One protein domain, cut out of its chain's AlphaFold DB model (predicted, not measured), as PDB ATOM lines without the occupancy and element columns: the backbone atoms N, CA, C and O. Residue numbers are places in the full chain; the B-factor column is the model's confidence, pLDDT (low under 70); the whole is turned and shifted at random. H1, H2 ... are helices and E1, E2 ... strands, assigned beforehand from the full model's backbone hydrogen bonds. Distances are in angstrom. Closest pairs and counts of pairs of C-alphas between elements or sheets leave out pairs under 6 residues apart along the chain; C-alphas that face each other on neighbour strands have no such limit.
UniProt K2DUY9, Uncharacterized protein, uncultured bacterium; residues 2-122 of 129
ATOM      1  N   SER A   2      -6.457  36.863  51.784       89.62
ATOM      2  CA  SER A   2      -7.131  37.154  50.505       89.62
ATOM      3  C   SER A   2      -6.268  36.877  49.266       89.62
ATOM      4  O   SER A   2      -6.781  36.334  48.299       89.62
ATOM      5  N   GLU A   3      -4.960  37.158  49.319       92.25
ATOM      6  CA  GLU A   3      -4.018  36.804  48.244       92.25
ATOM      7  C   GLU A   3      -3.918  35.292  48.007       92.25
ATOM      8  O   GLU A   3      -3.984  34.852  46.867       92.25
ATOM      9  N   VAL A   4      -3.828  34.489  49.072       94.19
ATOM     10  CA  VAL A   4      -3.775  33.019  48.983       94.19
ATOM     11  C   VAL A   4      -5.054  32.481  48.346       94.19
ATOM     12  O   VAL A   4      -4.996  31.631  47.463       94.19
ATOM     13  N   ILE A   5      -6.213  33.017  48.748       93.12
ATOM     14  CA  ILE A   5      -7.501  32.648  48.151       93.12
ATOM     15  C   ILE A   5      -7.558  33.062  46.684       93.12
ATOM     16  O   ILE A   5      -8.026  32.279  45.863       93.12
ATOM     17  N   LEU A   6      -7.098  34.265  46.333       92.44
ATOM     18  CA  LEU A   6      -7.091  34.744  44.951       92.44
ATOM     19  C   LEU A   6      -6.177  33.881  44.072       92.44
ATOM     20  O   LEU A   6      -6.592  33.475  42.991       92.44
ATOM     21  N   ALA A   7      -4.990  33.535  44.572       92.94
ATOM     22  CA  ALA A   7      -4.056  32.651  43.891       92.94
ATOM     23  C   ALA A   7      -4.658  31.254  43.681       92.94
ATOM     24  O   ALA A   7      -4.625  30.745  42.573       92.94
ATOM     25  N   ALA A   8      -5.304  30.669  44.696       93.44
ATOM     26  CA  ALA A   8      -6.005  29.389  44.556       93.44
ATOM     27  C   ALA A   8      -7.263  29.471  43.669       93.44
ATOM     28  O   ALA A   8      -7.725  28.468  43.131       93.44
ATOM     29  N   SER A   9      -7.854  30.661  43.525       93.31
ATOM     30  CA  SER A   9      -9.072  30.870  42.736       93.31
ATOM     31  C   SER A   9      -8.834  30.739  41.236       93.31
ATOM     32  O   SER A   9      -9.788  30.422  40.528       93.31
ATOM     33  N   SER A  10      -7.603  30.934  40.750       92.31
ATOM     34  CA  SER A  10      -7.264  30.685  39.341       92.31
ATOM     35  C   SER A  10      -7.529  29.224  38.953       92.31
ATOM     36  O   SER A  10      -8.067  28.957  37.879       92.31
ATOM     37  N   CYS A  11      -7.271  28.287  39.873       96.38
ATOM     38  CA  CYS A  11      -7.586  26.875  39.687       96.38
ATOM     39  C   CYS A  11      -9.082  26.598  39.571       96.38
ATOM     40  O   CYS A  11      -9.450  25.621  38.929       96.38
ATOM     41  N   ARG A  12      -9.968  27.436  40.136       96.38
ATOM     42  CA  ARG A  12     -11.413  27.207  39.985       96.38
ATOM     43  C   ARG A  12     -11.832  27.257  38.525       96.38
ATOM     44  O   ARG A  12     -12.585  26.391  38.097       96.38
ATOM     45  N   THR A  13     -11.341  28.242  37.776       94.56
ATOM     46  CA  THR A  13     -11.653  28.387  36.349       94.56
ATOM     47  C   THR A  13     -11.082  27.221  35.556       94.56
ATOM     48  O   THR A  13     -11.847  26.499  34.928       94.56
ATOM     49  N   SER A  14      -9.774  26.974  35.677       96.50
ATOM     50  CA  SER A  14      -9.079  25.896  34.960       96.50
ATOM     51  C   SER A  14      -9.732  24.528  35.209       96.50
ATOM     52  O   SER A  14     -10.121  23.850  34.263       96.50
ATOM     53  N   ILE A  15      -9.985  24.168  36.471       97.69
ATOM     54  CA  ILE A  15     -10.624  22.893  36.822       97.69
ATOM     55  C   ILE A  15     -12.060  22.826  36.297       97.69
ATOM     56  O   ILE A  15     -12.477  21.792  35.784       97.69
ATOM     57  N   THR A  16     -12.822  23.918  36.389       97.31
ATOM     58  CA  THR A  16     -14.214  23.963  35.910       97.31
ATOM     59  C   THR A  16     -14.303  23.802  34.393       97.31
ATOM     60  O   THR A  16     -15.194  23.107  33.901       97.31
ATOM     61  N   GLU A  17     -13.384  24.412  33.647       96.06
ATOM     62  CA  GLU A  17     -13.279  24.256  32.196       96.06
ATOM     63  C   GLU A  17     -12.860  22.833  31.829       96.06
ATOM     64  O   GLU A  17     -13.503  22.209  30.984       96.06
ATOM     65  N   THR A  18     -11.845  22.277  32.502       97.00
ATOM     66  CA  THR A  18     -11.406  20.892  32.286       97.00
ATOM     67  C   THR A  18     -12.527  19.898  32.575       97.00
ATOM     68  O   THR A  18     -12.786  19.038  31.743       97.00
ATOM     69  N   ILE A  19     -13.233  20.020  33.705       97.12
ATOM     70  CA  ILE A  19     -14.345  19.122  34.048       97.12
ATOM     71  C   ILE A  19     -15.431  19.175  32.975       97.12
ATOM     72  O   ILE A  19     -15.889  18.124  32.545       97.12
ATOM     73  N   GLN A  20     -15.828  20.363  32.518       96.19
ATOM     74  CA  GLN A  20     -16.937  20.501  31.567       96.19
ATOM     75  C   GLN A  20     -16.576  20.107  30.132       96.19
ATOM     76  O   GLN A  20     -17.457  19.700  29.379       96.19
ATOM     77  N   SER A  21     -15.308  20.237  29.740       95.88
ATOM     78  CA  SER A  21     -14.855  19.956  28.370       95.88
ATOM     79  C   SER A  21     -14.262  18.558  28.183       95.88
ATOM     80  O   SER A  21     -14.236  18.053  27.060       95.88
ATOM     81  N   ALA A  22     -13.789  17.919  29.256       95.38
ATOM     82  CA  ALA A  22     -13.219  16.581  29.188       95.38
ATOM     83  C   ALA A  22     -14.276  15.520  28.847       95.38
ATOM     84  O   ALA A  22     -15.436  15.602  29.249       95.38
ATOM     85  N   SER A  23     -13.851  14.470  28.142       93.75
ATOM     86  CA  SER A  23     -14.685  13.291  27.925       93.75
ATOM     87  C   SER A  23     -14.878  12.512  29.230       93.75
ATOM     88  O   SER A  23     -14.015  12.508  30.108       93.75
ATOM     89  N   SER A  24     -15.996  11.790  29.345       84.50
ATOM     90  CA  SER A  24     -16.401  11.069  30.562       84.50
ATOM     91  C   SER A  24     -15.419   9.984  31.041       84.50
ATOM     92  O   SER A  24     -15.566   9.485  32.152       84.50
ATOM     93  N   GLY A  25     -14.427   9.612  30.225       83.19
ATOM     94  CA  GLY A  25     -13.381   8.634  30.550       83.19
ATOM     95  C   GLY A  25     -11.960   9.200  30.552       83.19
ATOM     96  O   GLY A  25     -11.007   8.424  30.581       83.19
ATOM     97  N   ALA A  26     -11.792  10.523  30.465       93.50
ATOM     98  CA  ALA A  26     -10.470  11.133  30.507       93.50
ATOM     99  C   ALA A  26      -9.823  10.977  31.893       93.50
ATOM    100  O   ALA A  26     -10.481  11.088  32.928       93.50
ATOM    101  N   THR A  27      -8.507  10.778  31.907       94.38
ATOM    102  CA  THR A  27      -7.717  10.727  33.141       94.38
ATOM    103  C   THR A  27      -6.980  12.044  33.315       94.38
ATOM    104  O   THR A  27      -6.162  12.412  32.474       94.38
ATOM    105  N   ILE A  28      -7.233  12.731  34.429       97.00
ATOM    106  CA  ILE A  28      -6.485  13.927  34.829       97.00
ATOM    107  C   ILE A  28      -5.710  13.580  36.098       97.00
ATOM    108  O   ILE A  28      -6.298  13.255  37.133       97.00
ATOM    109  N   GLY A  29      -4.382  13.590  35.990       97.50
ATOM    110  CA  GLY A  29      -3.485  13.279  37.098       97.50
ATOM    111  C   GLY A  29      -3.432  14.388  38.149       97.50
ATOM    112  O   GLY A  29      -3.862  15.517  37.916       97.50
ATOM    113  N   ALA A  30      -2.874  14.067  39.316       97.12
ATOM    114  CA  ALA A  30      -2.551  15.078  40.319       97.12
ATOM    115  C   ALA A  30      -1.556  16.093  39.738       97.12
ATOM    116  O   ALA A  30      -0.628  15.706  39.024       97.12
ATOM    117  N   ASN A  31      -1.743  17.373  40.054       97.12
ATOM    118  CA  ASN A  31      -0.986  18.484  39.472       97.12
ATOM    119  C   ASN A  31      -1.066  18.588  37.936       97.12
ATOM    120  O   ASN A  31      -0.160  19.130  37.306       97.12
ATOM    121  N   GLY A  32      -2.120  18.029  37.331       96.06
ATOM    122  CA  GLY A  32      -2.332  17.994  35.883       96.06
ATOM    123  C   GLY A  32      -3.440  18.917  35.378       96.06
ATOM    124  O   GLY A  32      -3.933  18.695  34.274       96.06
ATOM    125  N   TRP A  33      -3.871  19.901  36.170       95.56
ATOM    126  CA  TRP A  33      -4.993  20.780  35.824       95.56
ATOM    127  C   TRP A  33      -4.540  22.089  35.159       95.56
ATOM    128  O   TRP A  33      -5.320  22.713  34.444       95.56
ATOM    129  N   GLY A  34      -3.269  22.476  35.319       94.38
ATOM    130  CA  GLY A  34      -2.644  23.596  34.606       94.38
ATOM    131  C   GLY A  34      -2.664  24.930  35.357       94.38
ATOM    132  O   GLY A  34      -2.435  25.976  34.756       94.38
ATOM    133  N   CYS A  35      -2.942  24.911  36.658       96.38
ATOM    134  CA  CYS A  35      -3.023  26.092  37.526       96.38
ATOM    135  C   CYS A  35      -2.059  26.027  38.726       96.38
ATOM    136  O   CYS A  35      -2.065  26.902  39.595       96.38
ATOM    137  N   GLU A  36      -1.273  24.959  38.809       97.19
ATOM    138  CA  GLU A  36      -0.430  24.616  39.939       97.19
ATOM    139  C   GLU A  36       0.780  25.539  40.059       97.19
ATOM    140  O   GLU A  36       1.311  26.073  39.085       97.19
ATOM    141  N   VAL A  37       1.251  25.687  41.293       97.00
ATOM    142  CA  VAL A  37       2.429  26.477  41.631       97.00
ATOM    143  C   VAL A  37       3.350  25.598  42.457       97.00
ATOM    144  O   VAL A  37       3.020  25.218  43.585       97.00
ATOM    145  N   SER A  38       4.516  25.288  41.898       96.19
ATOM    146  CA  SER A  38       5.559  24.533  42.589       96.19
ATOM    147  C   SER A  38       5.977  25.223  43.886       96.19
ATOM    148  O   SER A  38       6.003  26.452  43.978       96.19
ATOM    149  N   ALA A  39       6.329  24.426  44.895       94.75
ATOM    150  CA  ALA A  39       6.812  24.947  46.170       94.75
ATOM    151  C   ALA A  39       8.018  25.878  45.974       94.75
ATOM    152  O   ALA A  39       8.959  25.546  45.256       94.75
ATOM    153  N   GLY A  40       7.973  27.054  46.602       91.88
ATOM    154  CA  GLY A  40       8.997  28.091  46.464       91.88
ATOM    155  C   GLY A  40       8.919  28.910  45.170       91.88
ATOM    156  O   GLY A  40       9.663  29.876  45.033       91.88
ATOM    157  N   SER A  41       8.021  28.572  44.238       93.56
ATOM    158  CA  SER A  41       7.785  29.330  42.997       93.56
ATOM    159  C   SER A  41       6.562  30.251  43.067       93.56
ATOM    160  O   SER A  41       6.228  30.898  42.078       93.56
ATOM    161  N   GLY A  42       5.871  30.294  44.209       93.44
ATOM    162  CA  GLY A  42       4.757  31.208  44.431       93.44
ATOM    163  C   GLY A  42       5.189  32.619  44.832       93.44
ATOM    164  O   GLY A  42       6.290  33.079  44.532       93.44
ATOM    165  N   THR A  43       4.293  33.341  45.500       94.81
ATOM    166  CA  THR A  43       4.544  34.712  45.961       94.81
ATOM    167  C   THR A  43       5.158  34.727  47.363       94.81
ATOM    168  O   THR A  43       5.346  33.699  48.018       94.81
ATOM    169  N   LYS A  44       5.405  35.930  47.899       95.44
ATOM    170  CA  LYS A  44       5.839  36.102  49.292       95.44
ATOM    171  C   LYS A  44       4.937  35.368  50.296       95.44
ATOM    172  O   LYS A  44       5.455  34.875  51.299       95.44
ATOM    173  N   TYR A  45       3.631  35.286  50.027       96.50
ATOM    174  CA  TYR A  45       2.639  34.724  50.950       96.50
ATOM    175  C   TYR A  45       2.015  33.400  50.491       96.50
ATOM    176  O   TYR A  45       1.304  32.765  51.269       96.50
ATOM    177  N   VAL A  46       2.294  32.964  49.261       97.06
ATOM    178  CA  VAL A  46       1.839  31.685  48.698       97.06
ATOM    179  C   VAL A  46       3.063  30.831  48.402       97.06
ATOM    180  O   VAL A  46       3.832  31.152  47.507       97.06
ATOM    181  N   ASN A  47       3.254  29.744  49.143       97.25
ATOM    182  CA  ASN A  47       4.367  28.825  48.921       97.25
ATOM    183  C   ASN A  47       4.133  27.928  47.702       97.25
ATOM    184  O   ASN A  47       5.033  27.739  46.889       97.25
ATOM    185  N   SER A  48       2.936  27.345  47.610       97.19
ATOM    186  CA  SER A  48       2.571  26.377  46.575       97.19
ATOM    187  C   SER A  48       1.065  26.317  46.352       97.19
ATOM    188  O   SER A  48       0.277  26.690  47.227       97.19
ATOM    189  N   ILE A  49       0.685  25.789  45.191       97.81
ATOM    190  CA  ILE A  49      -0.671  25.363  44.854       97.81
ATOM    191  C   ILE A  49      -0.555  23.981  44.226       97.81
ATOM    192  O   ILE A  49       0.121  23.821  43.213       97.81
ATOM    193  N   VAL A  50      -1.203  22.997  44.835       97.69
ATOM    194  CA  VAL A  50      -1.239  21.614  44.350       97.69
ATOM    195  C   VAL A  50      -2.676  21.176  44.133       97.69
ATOM    196  O   VAL A  50      -3.593  21.693  44.778       97.69
ATOM    197  N   THR A  51      -2.872  20.212  43.247       97.81
ATOM    198  CA  THR A  51      -4.194  19.679  42.917       97.81
ATOM    199  C   THR A  51      -4.212  18.161  43.027       97.81
ATOM    200  O   THR A  51      -3.264  17.464  42.651       97.81
ATOM    201  N   ASN A  52      -5.315  17.630  43.539       97.75
ATOM    202  CA  ASN A  52      -5.564  16.196  43.531       97.75
ATOM    203  C   ASN A  52      -5.923  15.721  42.119       97.75
ATOM    204  O   ASN A  52      -6.439  16.481  41.298       97.75
ATOM    205  N   ALA A  53      -5.688  14.438  41.852       97.50
ATOM    206  CA  ALA A  53      -6.170  13.804  40.630       97.50
ATOM    207  C   ALA A  53      -7.702  13.886  40.530       97.50
ATOM    208  O   ALA A  53      -8.405  14.018  41.541       97.50
ATOM    209  N   SER A  54      -8.216  13.780  39.304       97.38
ATOM    210  CA  SER A  54      -9.653  13.645  39.085       97.38
ATOM    211  C   SER A  54     -10.153  12.320  39.664       97.38
ATOM    212  O   SER A  54      -9.564  11.267  39.420       97.38
ATOM    213  N   ASN A  55     -11.239  12.374  40.431       96.38
ATOM    214  CA  ASN A  55     -11.951  11.213  40.951       96.38
ATOM    215  C   ASN A  55     -13.466  11.504  41.016       96.38
ATOM    216  O   ASN A  55     -13.975  11.887  42.074       96.38
ATOM    217  N   PRO A  56     -14.180  11.406  39.877       96.19
ATOM    218  CA  PRO A  56     -15.611  11.691  39.793       96.19
ATOM    219  C   PRO A  56     -16.449  10.941  40.831       96.19
ATOM    220  O   PRO A  56     -16.257   9.747  41.042       96.19
ATOM    221  N   GLY A  57     -17.409  11.626  41.455       95.50
ATOM    222  CA  GLY A  57     -18.301  11.040  42.460       95.50
ATOM    223  C   GLY A  57     -17.643  10.775  43.818       95.50
ATOM    224  O   GLY A  57     -18.278  10.202  44.700       95.50
ATOM    225  N   VAL A  58     -16.389  11.197  44.012       96.06
ATOM    226  CA  VAL A  58     -15.644  11.024  45.262       96.06
ATOM    227  C   VAL A  58     -15.254  12.388  45.825       96.06
ATOM    228  O   VAL A  58     -14.935  13.328  45.094       96.06
ATOM    229  N   THR A  59     -15.270  12.513  47.152       94.06
ATOM    230  CA  THR A  59     -14.744  13.699  47.838       94.06
ATOM    231  C   THR A  59     -13.255  13.877  47.546       94.06
ATOM    232  O   THR A  59     -12.524  12.899  47.398       94.06
ATOM    233  N   LEU A  60     -12.772  15.120  47.568       91.56
ATOM    234  CA  LEU A  60     -11.364  15.488  47.337       91.56
ATOM    235  C   LEU A  60     -10.860  15.307  45.889       91.56
ATOM    236  O   LEU A  60      -9.710  15.658  45.616       91.56
ATOM    237  N   GLY A  61     -11.677  14.788  44.967       94.38
ATOM    238  CA  GLY A  61     -11.352  14.778  43.540       94.38
ATOM    239  C   GLY A  61     -11.236  16.207  43.003       94.38
ATOM    240  O   GLY A  61     -12.077  17.055  43.309       94.38
ATOM    241  N   GLY A  62     -10.158  16.505  42.269       95.38
ATOM    242  CA  GLY A  62      -9.905  17.857  41.755       95.38
ATOM    243  C   GLY A  62      -9.766  18.922  42.853       95.38
ATOM    244  O   GLY A  62      -9.934  20.112  42.595       95.38
ATOM    245  N   MET A  63      -9.493  18.517  44.098       96.94
ATOM    246  CA  MET A  63      -9.262  19.450  45.194       96.94
ATOM    247  C   MET A  63      -7.994  20.260  44.944       96.94
ATOM    248  O   MET A  63      -6.933  19.701  44.684       96.94
ATOM    249  N   VAL A  64      -8.096  21.571  45.117       97.75
ATOM    250  CA  VAL A  64      -6.978  22.511  45.146       97.75
ATOM    251  C   VAL A  64      -6.534  22.674  46.589       97.75
ATOM    252  O   VAL A  64      -7.369  22.877  47.468       97.75
ATOM    253  N   THR A  65      -5.230  22.644  46.841       97.38
ATOM    254  CA  THR A  65      -4.649  23.010  48.133       97.38
ATOM    255  C   THR A  65      -3.579  24.071  47.931       97.38
ATOM    256  O   THR A  65      -2.557  23.826  47.293       97.38
ATOM    257  N   ALA A  66      -3.809  25.253  48.499       97.19
ATOM    258  CA  ALA A  66      -2.841  26.337  48.527       97.19
ATOM    259  C   ALA A  66      -2.154  26.391  49.891       97.19
ATOM    260  O   ALA A  66      -2.815  26.346  50.930       97.19
ATOM    261  N   THR A  67      -0.831  26.524  49.887       97.50
ATOM    262  CA  THR A  67      -0.027  26.633  51.108       97.50
ATOM    263  C   THR A  67       0.362  28.088  51.333       97.50
ATOM    264  O   THR A  67       1.136  28.660  50.567       97.50
ATOM    265  N   ALA A  68      -0.168  28.693  52.389       97.25
ATOM    266  CA  ALA A  68       0.169  30.025  52.860       97.25
ATOM    267  C   ALA A  68       1.471  30.022  53.674       97.25
ATOM    268  O   ALA A  68       1.714  29.118  54.481       97.25
ATOM    269  N   GLN A  69       2.272  31.074  53.516       96.19
ATOM    270  CA  GLN A  69       3.535  31.265  54.231       96.19
ATOM    271  C   GLN A  69       3.745  32.727  54.636       96.19
ATOM    272  O   GLN A  69       3.134  33.623  54.063       96.19
ATOM    273  N   ASN A  70       4.657  32.977  55.581       95.56
ATOM    274  CA  ASN A  70       5.134  34.320  55.946       95.56
ATOM    275  C   ASN A  70       4.040  35.343  56.332       95.56
ATOM    276  O   ASN A  70       4.225  36.541  56.117       95.56
ATOM    277  N   ILE A  71       2.905  34.899  56.886       94.06
ATOM    278  CA  ILE A  71       1.811  35.776  57.343       94.06
ATOM    279  C   ILE A  71       1.861  35.948  58.865       94.06
ATOM    280  O   ILE A  71       2.224  37.010  59.356       94.06
ATOM    281  N   ALA A  72       1.459  34.916  59.608       92.81
ATOM    282  CA  ALA A  72       1.408  34.899  61.069       92.81
ATOM    283  C   ALA A  72       1.178  33.462  61.556       92.81
ATOM    284  O   ALA A  72       0.722  32.600  60.797       92.81
ATOM    285  N   GLU A  73       1.439  33.209  62.835       91.31
ATOM    286  CA  GLU A  73       1.098  31.933  63.459       91.31
ATOM    287  C   GLU A  73      -0.412  31.646  63.346       91.31
ATOM    288  O   GLU A  73      -1.259  32.522  63.540       91.31
ATOM    289  N   GLY A  74      -0.753  30.422  62.939       89.25
ATOM    290  CA  GLY A  74      -2.126  29.999  62.650       89.25
ATOM    291  C   GLY A  74      -2.734  30.558  61.353       89.25
ATOM    292  O   GLY A  74      -3.792  30.084  60.943       89.25
ATOM    293  N   ALA A  75      -2.098  31.542  60.705       93.56
ATOM    294  CA  ALA A  75      -2.460  32.033  59.370       93.56
ATOM    295  C   ALA A  75      -1.571  31.443  58.261       93.56
ATOM    296  O   ALA A  75      -1.956  31.459  57.094       93.56
ATOM    297  N   ASN A  76      -0.393  30.929  58.622       95.06
ATOM    298  CA  ASN A  76       0.391  30.024  57.784       95.06
ATOM    299  C   ASN A  76      -0.249  28.630  57.800       95.06
ATOM    300  O   ASN A  76      -0.838  28.236  58.808       95.06
ATOM    301  N   GLY A  77      -0.104  27.884  56.708       96.00
ATOM    302  CA  GLY A  77      -0.715  26.566  56.566       96.00
ATOM    303  C   GLY A  77      -1.509  26.431  55.278       96.00
ATOM    304  O   GLY A  77      -1.328  27.205  54.344       96.00
ATOM    305  N   THR A  78      -2.396  25.452  55.213       96.75
ATOM    306  CA  THR A  78      -3.115  25.112  53.987       96.75
ATOM    307  C   THR A  78      -4.552  25.624  53.974       96.75
ATOM    308  O   THR A  78      -5.234  25.705  55.003       96.75
ATOM    309  N   VAL A  79      -5.016  25.955  52.770       96.19
ATOM    310  CA  VAL A  79      -6.413  26.244  52.431       96.19
ATOM    311  C   VAL A  79      -6.805  25.343  51.271       96.19
ATOM    312  O   VAL A  79      -6.043  25.227  50.311       96.19
ATOM    313  N   SER A  80      -7.986  24.732  51.342       96.38
ATOM    314  CA  SER A  80      -8.481  23.844  50.291       96.38
ATOM    315  C   SER A  80      -9.704  24.424  49.586       96.38
ATOM    316  O   SER A  80     -10.518  25.119  50.196       96.38
ATOM    317  N   LEU A  81      -9.826  24.132  48.293       96.81
ATOM    318  CA  LEU A  81     -11.012  24.391  47.482       96.81
ATOM    319  C   LEU A  81     -11.385  23.111  46.733       96.81
ATOM    320  O   LEU A  81     -10.491  22.389  46.300       96.81
ATOM    321  N   ALA A  82     -12.670  22.826  46.554       97.06
ATOM    322  CA  ALA A  82     -13.110  21.655  45.795       97.06
ATOM    323  C   ALA A  82     -14.323  21.973  44.903       97.06
ATOM    324  O   ALA A  82     -15.212  22.705  45.358       97.06
ATOM    325  N   PRO A  83     -14.358  21.449  43.662       97.50
ATOM    326  CA  PRO A  83     -15.536  21.502  42.806       97.50
ATOM    327  C   PRO A  83     -16.562  20.468  43.275       97.50
ATOM    328  O   PRO A  83     -16.196  19.335  43.584       97.50
ATOM    329  N   CYS A  84     -17.837  20.842  43.283       97.75
ATOM    330  CA  CYS A  84     -18.917  19.976  43.739       97.75
ATOM    331  C   CYS A  84     -19.969  19.773  42.644       97.75
ATOM    332  O   CYS A  84     -20.342  20.707  41.923       97.75
ATOM    333  N   ASP A  85     -20.457  18.543  42.541       97.62
ATOM    334  CA  ASP A  85     -21.533  18.111  41.648       97.62
ATOM    335  C   ASP A  85     -22.905  18.686  42.025       97.62
ATOM    336  O   ASP A  85     -23.785  18.779  41.178       97.62
ATOM    337  N   ALA A  86     -23.075  19.133  43.266       96.50
ATOM    338  CA  ALA A  86     -24.265  19.797  43.776       96.50
ATOM    339  C   ALA A  86     -23.889  20.988  44.672       96.50
ATOM    340  O   ALA A  86     -22.713  21.275  44.906       96.50
ATOM    341  N   ALA A  87     -24.889  21.708  45.183       94.25
ATOM    342  CA  ALA A  87     -24.667  22.718  46.214       94.25
ATOM    343  C   ALA A  87     -24.184  22.049  47.513       94.25
ATOM    344  O   ALA A  87     -24.909  21.252  48.107       94.25
ATOM    345  N   ALA A  88     -22.979  22.395  47.966       92.88
ATOM    346  CA  ALA A  88     -22.390  21.876  49.197       92.88
ATOM    347  C   ALA A  88     -21.834  23.008  50.069       92.88
ATOM    348  O   ALA A  88     -21.452  24.071  49.583       92.88
ATOM    349  N   THR A  89     -21.779  22.770  51.379       91.00
ATOM    350  CA  THR A  89     -21.202  23.695  52.374       91.00
ATOM    351  C   THR A  89     -20.063  23.073  53.178       91.00
ATOM    352  O   THR A  89     -19.411  23.763  53.958       91.00
ATOM    353  N   THR A  90     -19.812  21.777  52.981       93.56
ATOM    354  CA  THR A  90     -18.767  20.992  53.643       93.56
ATOM    355  C   THR A  90     -17.981  20.217  52.598       93.56
ATOM    356  O   THR A  90     -18.496  19.899  51.525       93.56
ATOM    357  N   PHE A  91     -16.735  19.867  52.909       94.19
ATOM    358  CA  PHE A  91     -15.944  19.032  51.998       94.19
ATOM    359  C   PHE A  91     -16.456  17.592  51.930       94.19
ATOM    360  O   PHE A  91     -16.316  16.948  50.897       94.19
ATOM    361  N   SER A  92     -17.062  17.091  53.008       94.00
ATOM    362  CA  SER A  92     -17.601  15.729  53.064       94.00
ATOM    363  C   SER A  92     -18.847  15.541  52.196       94.00
ATOM    364  O   SER A  92     -19.086  14.435  51.729       94.00
ATOM    365  N   ALA A  93     -19.625  16.605  51.973       94.62
ATOM    366  CA  ALA A  93     -20.777  16.592  51.069       94.62
ATOM    367  C   ALA A  93     -20.424  17.022  49.632       94.62
ATOM    368  O   ALA A  93     -21.284  16.989  48.759       94.62
ATOM    369  N   CYS A  94     -19.187  17.458  49.387       96.12
ATOM    370  CA  CYS A  94     -18.733  17.911  48.078       96.12
ATOM    371  C   CYS A  94     -18.117  16.744  47.301       96.12
ATOM    372  O   CYS A  94     -16.953  16.391  47.513       96.12
ATOM    373  N   LEU A  95     -18.900  16.140  46.409       97.75
ATOM    374  CA  LEU A  95     -18.411  15.123  45.483       97.75
ATOM    375  C   LEU A  95     -17.920  15.794  44.206       97.75
ATOM    376  O   LEU A  95     -18.567  16.710  43.699       97.75
ATOM    377  N   GLN A  96     -16.795  15.334  43.660       97.38
ATOM    378  CA  GLN A  96     -16.324  15.861  42.386       97.38
ATOM    379  C   GLN A  96     -17.368  15.594  41.281       97.38
ATOM    380  O   GLN A  96     -17.781  14.439  41.121       97.38
ATOM    381  N   PRO A  97     -17.741  16.598  40.464       97.50
ATOM    382  CA  PRO A  97     -18.575  16.384  39.287       97.50
ATOM    383  C   PRO A  97     -17.990  15.344  38.329       97.50
ATOM    384  O   PRO A  97     -16.767  15.168  38.222       97.50
ATOM    385  N   ALA A  98     -18.878  14.684  37.588       96.62
ATOM    386  CA  ALA A  98     -18.468  13.848  36.471       96.62
ATOM    387  C   ALA A  98     -17.833  14.699  35.364       96.62
ATOM    388  O   ALA A  98     -18.233  15.839  35.126       96.62
ATOM    389  N   LEU A  99     -16.844  14.142  34.668       96.88
ATOM    390  CA  LEU A  99     -16.282  14.802  33.492       96.88
ATOM    391  C   LEU A  99     -17.346  14.883  32.386       96.88
ATOM    392  O   LEU A  99     -18.143  13.957  32.214       96.88
ATOM    393  N   GLY A 100     -17.378  16.002  31.674       95.69
ATOM    394  CA  GLY A 100     -18.422  16.363  30.717       95.69
ATOM    395  C   GLY A 100     -19.708  16.892  31.360       95.69
ATOM    396  O   GLY A 100     -20.718  17.018  30.670       95.69
ATOM    397  N   THR A 101     -19.709  17.182  32.668       95.81
ATOM    398  CA  THR A 101     -20.878  17.720  33.388       95.81
ATOM    399  C   THR A 101     -20.586  19.073  34.028       95.81
ATOM    400  O   THR A 101     -19.437  19.499  34.139       95.81
ATOM    401  N   THR A 102     -21.639  19.775  34.437       95.75
ATOM    402  CA  THR A 102     -21.538  21.099  35.054       95.75
ATOM    403  C   THR A 102     -20.995  21.022  36.481       95.75
ATOM    404  O   THR A 102     -21.425  20.197  37.284       95.75
ATOM    405  N   VAL A 103     -20.093  21.943  36.828       97.25
ATOM    406  CA  VAL A 103     -19.702  22.189  38.222       97.25
ATOM    407  C   VAL A 103     -20.764  23.076  38.873       97.25
ATOM    408  O   VAL A 103     -20.901  24.241  38.504       97.25
ATOM    409  N   ASN A 104     -21.526  22.544  39.830       96.38
ATOM    410  CA  ASN A 104     -22.669  23.256  40.412       96.38
ATOM    411  C   ASN A 104     -22.287  24.169  41.578       96.38
ATOM    412  O   ASN A 104     -22.951  25.176  41.823       96.38
ATOM    413  N   SER A 105     -21.226  23.839  42.315       95.44
ATOM    414  CA  SER A 105     -20.710  24.725  43.354       95.44
ATOM    415  C   SER A 105     -19.225  24.510  43.625       95.44
ATOM    416  O   SER A 105     -18.609  23.567  43.132       95.44
ATOM    417  N   TRP A 106     -18.651  25.421  44.406       95.69
ATOM    418  CA  TRP A 106     -17.299  25.315  44.934       95.69
ATOM    419  C   TRP A 106     -17.333  25.537  46.437       95.69
ATOM    420  O   TRP A 106     -17.866  26.546  46.905       95.69
ATOM    421  N   VAL A 107     -16.700  24.638  47.183       95.25
ATOM    422  CA  VAL A 107     -16.462  24.823  48.618       95.25
ATOM    423  C   VAL A 107     -15.030  25.273  48.858       95.25
ATOM    424  O   VAL A 107     -14.118  24.913  48.114       95.25
ATOM    425  N   CYS A 108     -14.834  26.074  49.901       95.38
ATOM    426  CA  CYS A 108     -13.535  26.587  50.317       95.38
ATOM    427  C   CYS A 108     -13.449  26.584  51.845       95.38
ATOM    428  O   CYS A 108     -14.406  26.965  52.523       95.38
ATOM    429  N   GLY A 109     -12.312  26.179  52.399       95.06
ATOM    430  CA  GLY A 109     -12.164  26.015  53.842       95.06
ATOM    431  C   GLY A 109     -10.727  25.769  54.290       95.06
ATOM    432  O   GLY A 109      -9.815  25.748  53.457       95.06
ATOM    433  N   PRO A 110     -10.512  25.575  55.606       95.75
ATOM    434  CA  PRO A 110      -9.230  25.129  56.138       95.75
ATOM    435  C   PRO A 110      -8.731  23.896  55.379       95.75
ATOM    436  O   PRO A 110      -9.527  23.028  55.006       95.75
ATOM    437  N   GLY A 111      -7.426  23.837  55.121       94.06
ATOM    438  CA  GLY A 111      -6.857  22.786  54.289       94.06
ATOM    439  C   GLY A 111      -7.083  21.383  54.854       94.06
ATOM    440  O   GLY A 111      -7.069  21.173  56.066       94.06
ATOM    441  N   LYS A 112      -7.305  20.413  53.962       91.44
ATOM    442  CA  LYS A 112      -7.518  18.997  54.328       91.44
ATOM    443  C   LYS A 112      -6.233  18.176  54.395       91.44
ATOM    444  O   LYS A 112      -6.262  17.032  54.837       91.44
ATOM    445  N   THR A 113      -5.111  18.762  53.995       85.50
ATOM    446  CA  THR A 113      -3.775  18.168  54.075       85.50
ATOM    447  C   THR A 113      -2.810  19.157  54.730       85.50
ATOM    448  O   THR A 113      -2.937  20.368  54.555       85.50
ATOM    449  N   GLY A 114      -1.844  18.653  55.500       87.50
ATOM    450  CA  GLY A 114      -0.901  19.490  56.250       87.50
ATOM    451  C   GLY A 114      -1.544  20.271  57.405       87.50
ATOM    452  O   GLY A 114      -2.647  19.964  57.856       87.50
ATOM    453  N   THR A 115      -0.832  21.281  57.909       94.56
ATOM    454  CA  THR A 115      -1.335  22.156  58.977       94.56
ATOM    455  C   THR A 115      -2.321  23.157  58.395       94.56
ATOM    456  O   THR A 115      -1.930  24.032  57.627       94.56
ATOM    457  N   ALA A 116      -3.593  23.044  58.764       95.31
ATOM    458  CA  ALA A 116      -4.637  23.919  58.253       95.31
ATOM    459  C   ALA A 116      -4.534  25.345  58.820       95.31
ATOM    460  O   ALA A 116      -4.250  25.550  60.003       95.31
ATOM    461  N   VAL A 117      -4.850  26.334  57.984       95.38
ATOM    462  CA  VAL A 117      -5.081  27.715  58.429       95.38
ATOM    463  C   VAL A 117      -6.277  27.759  59.384       95.38
ATOM    464  O   VAL A 117      -7.327  27.173  59.113       95.38
ATOM    465  N   LEU A 118      -6.171  28.517  60.479       93.88
ATOM    466  CA  LEU A 118      -7.294  28.719  61.393       93.88
ATOM    467  C   LEU A 118      -8.436  29.468  60.697       93.88
ATOM    468  O   LEU A 118      -8.243  30.558  60.153       93.88
ATOM    469  N   ALA A 119      -9.659  28.943  60.811       91.81
ATOM    470  CA  ALA A 119     -10.846  29.474  60.135       91.81
ATOM    471  C   ALA A 119     -11.107  30.973  60.392       91.81
ATOM    472  O   ALA A 119     -11.652  31.660  59.530       91.81
ATOM    473  N   LYS A 120     -10.671  31.519  61.540       92.25
ATOM    474  CA  LYS A 120     -10.786  32.957  61.848       92.25
ATOM    475  C   LYS A 120     -10.065  33.865  60.843       92.25
ATOM    476  O   LYS A 120     -10.488  35.005  60.680       92.25
ATOM    477  N   PHE A 121      -9.027  33.368  60.166       93.75
ATOM    478  CA  PHE A 121      -8.267  34.109  59.155       93.75
ATOM    479  C   PHE A 121      -8.848  33.985  57.741       93.75
ATOM    480  O   PHE A 121      -8.419  34.715  56.844       93.75
ATOM    481  N   LEU A 122      -9.807  33.079  57.529       92.56
ATOM    482  CA  LEU A 122     -10.432  32.862  56.229       92.56
ATOM    483  C   LEU A 122     -11.619  33.821  56.027       92.56
ATOM    484  O   LEU A 122     -12.349  34.114  56.986       92.56
TER     485      LEU A 122
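Overview. This is residues 2 to 122 of the 129 residues of an uncharacterized protein of uncultured bacterium (UniProt K2DUY9). Little regular structure: a twisted sheet of four strands with one long helix, H1, along one face, in two layers amid long loops. Of 121 printed residues 45 are in named elements, of mixed class: H1, then the meander E1 E2 E3 E4, antiparallel neighbours in that order. The whole is compact, radius of gyration of the C-alphas 13.7 A, spans 42 by 28 by 19 A.

Along the chain. E1 is residues 46 to 51, E2 64 to 68, E3 77 to 84, E4 105 to 110, with C-alpha 110 at (-9.230, 25.129, 56.138). H1, residues 2 to 21, 29.1 A from first to last C-alpha, begins at (-7.131, 37.154, 50.505).

Arrangement. In hairpin E2 and E3, N 64 and O 81 are within hydrogen-bond range, 2.8 A. H1 is over E2 and E3, its height over the sheet 7.1 A; its closest C-alphas to E2, Ala 8 and Ala 66, are 5.9 A apart. In H1, 12 of 16 O i to N i+4 pairs are within range.

Size, cuts and confidence. The printed part has no cut. Link E2 to E3 is short, the others long. No printed residue is under pLDDT 70.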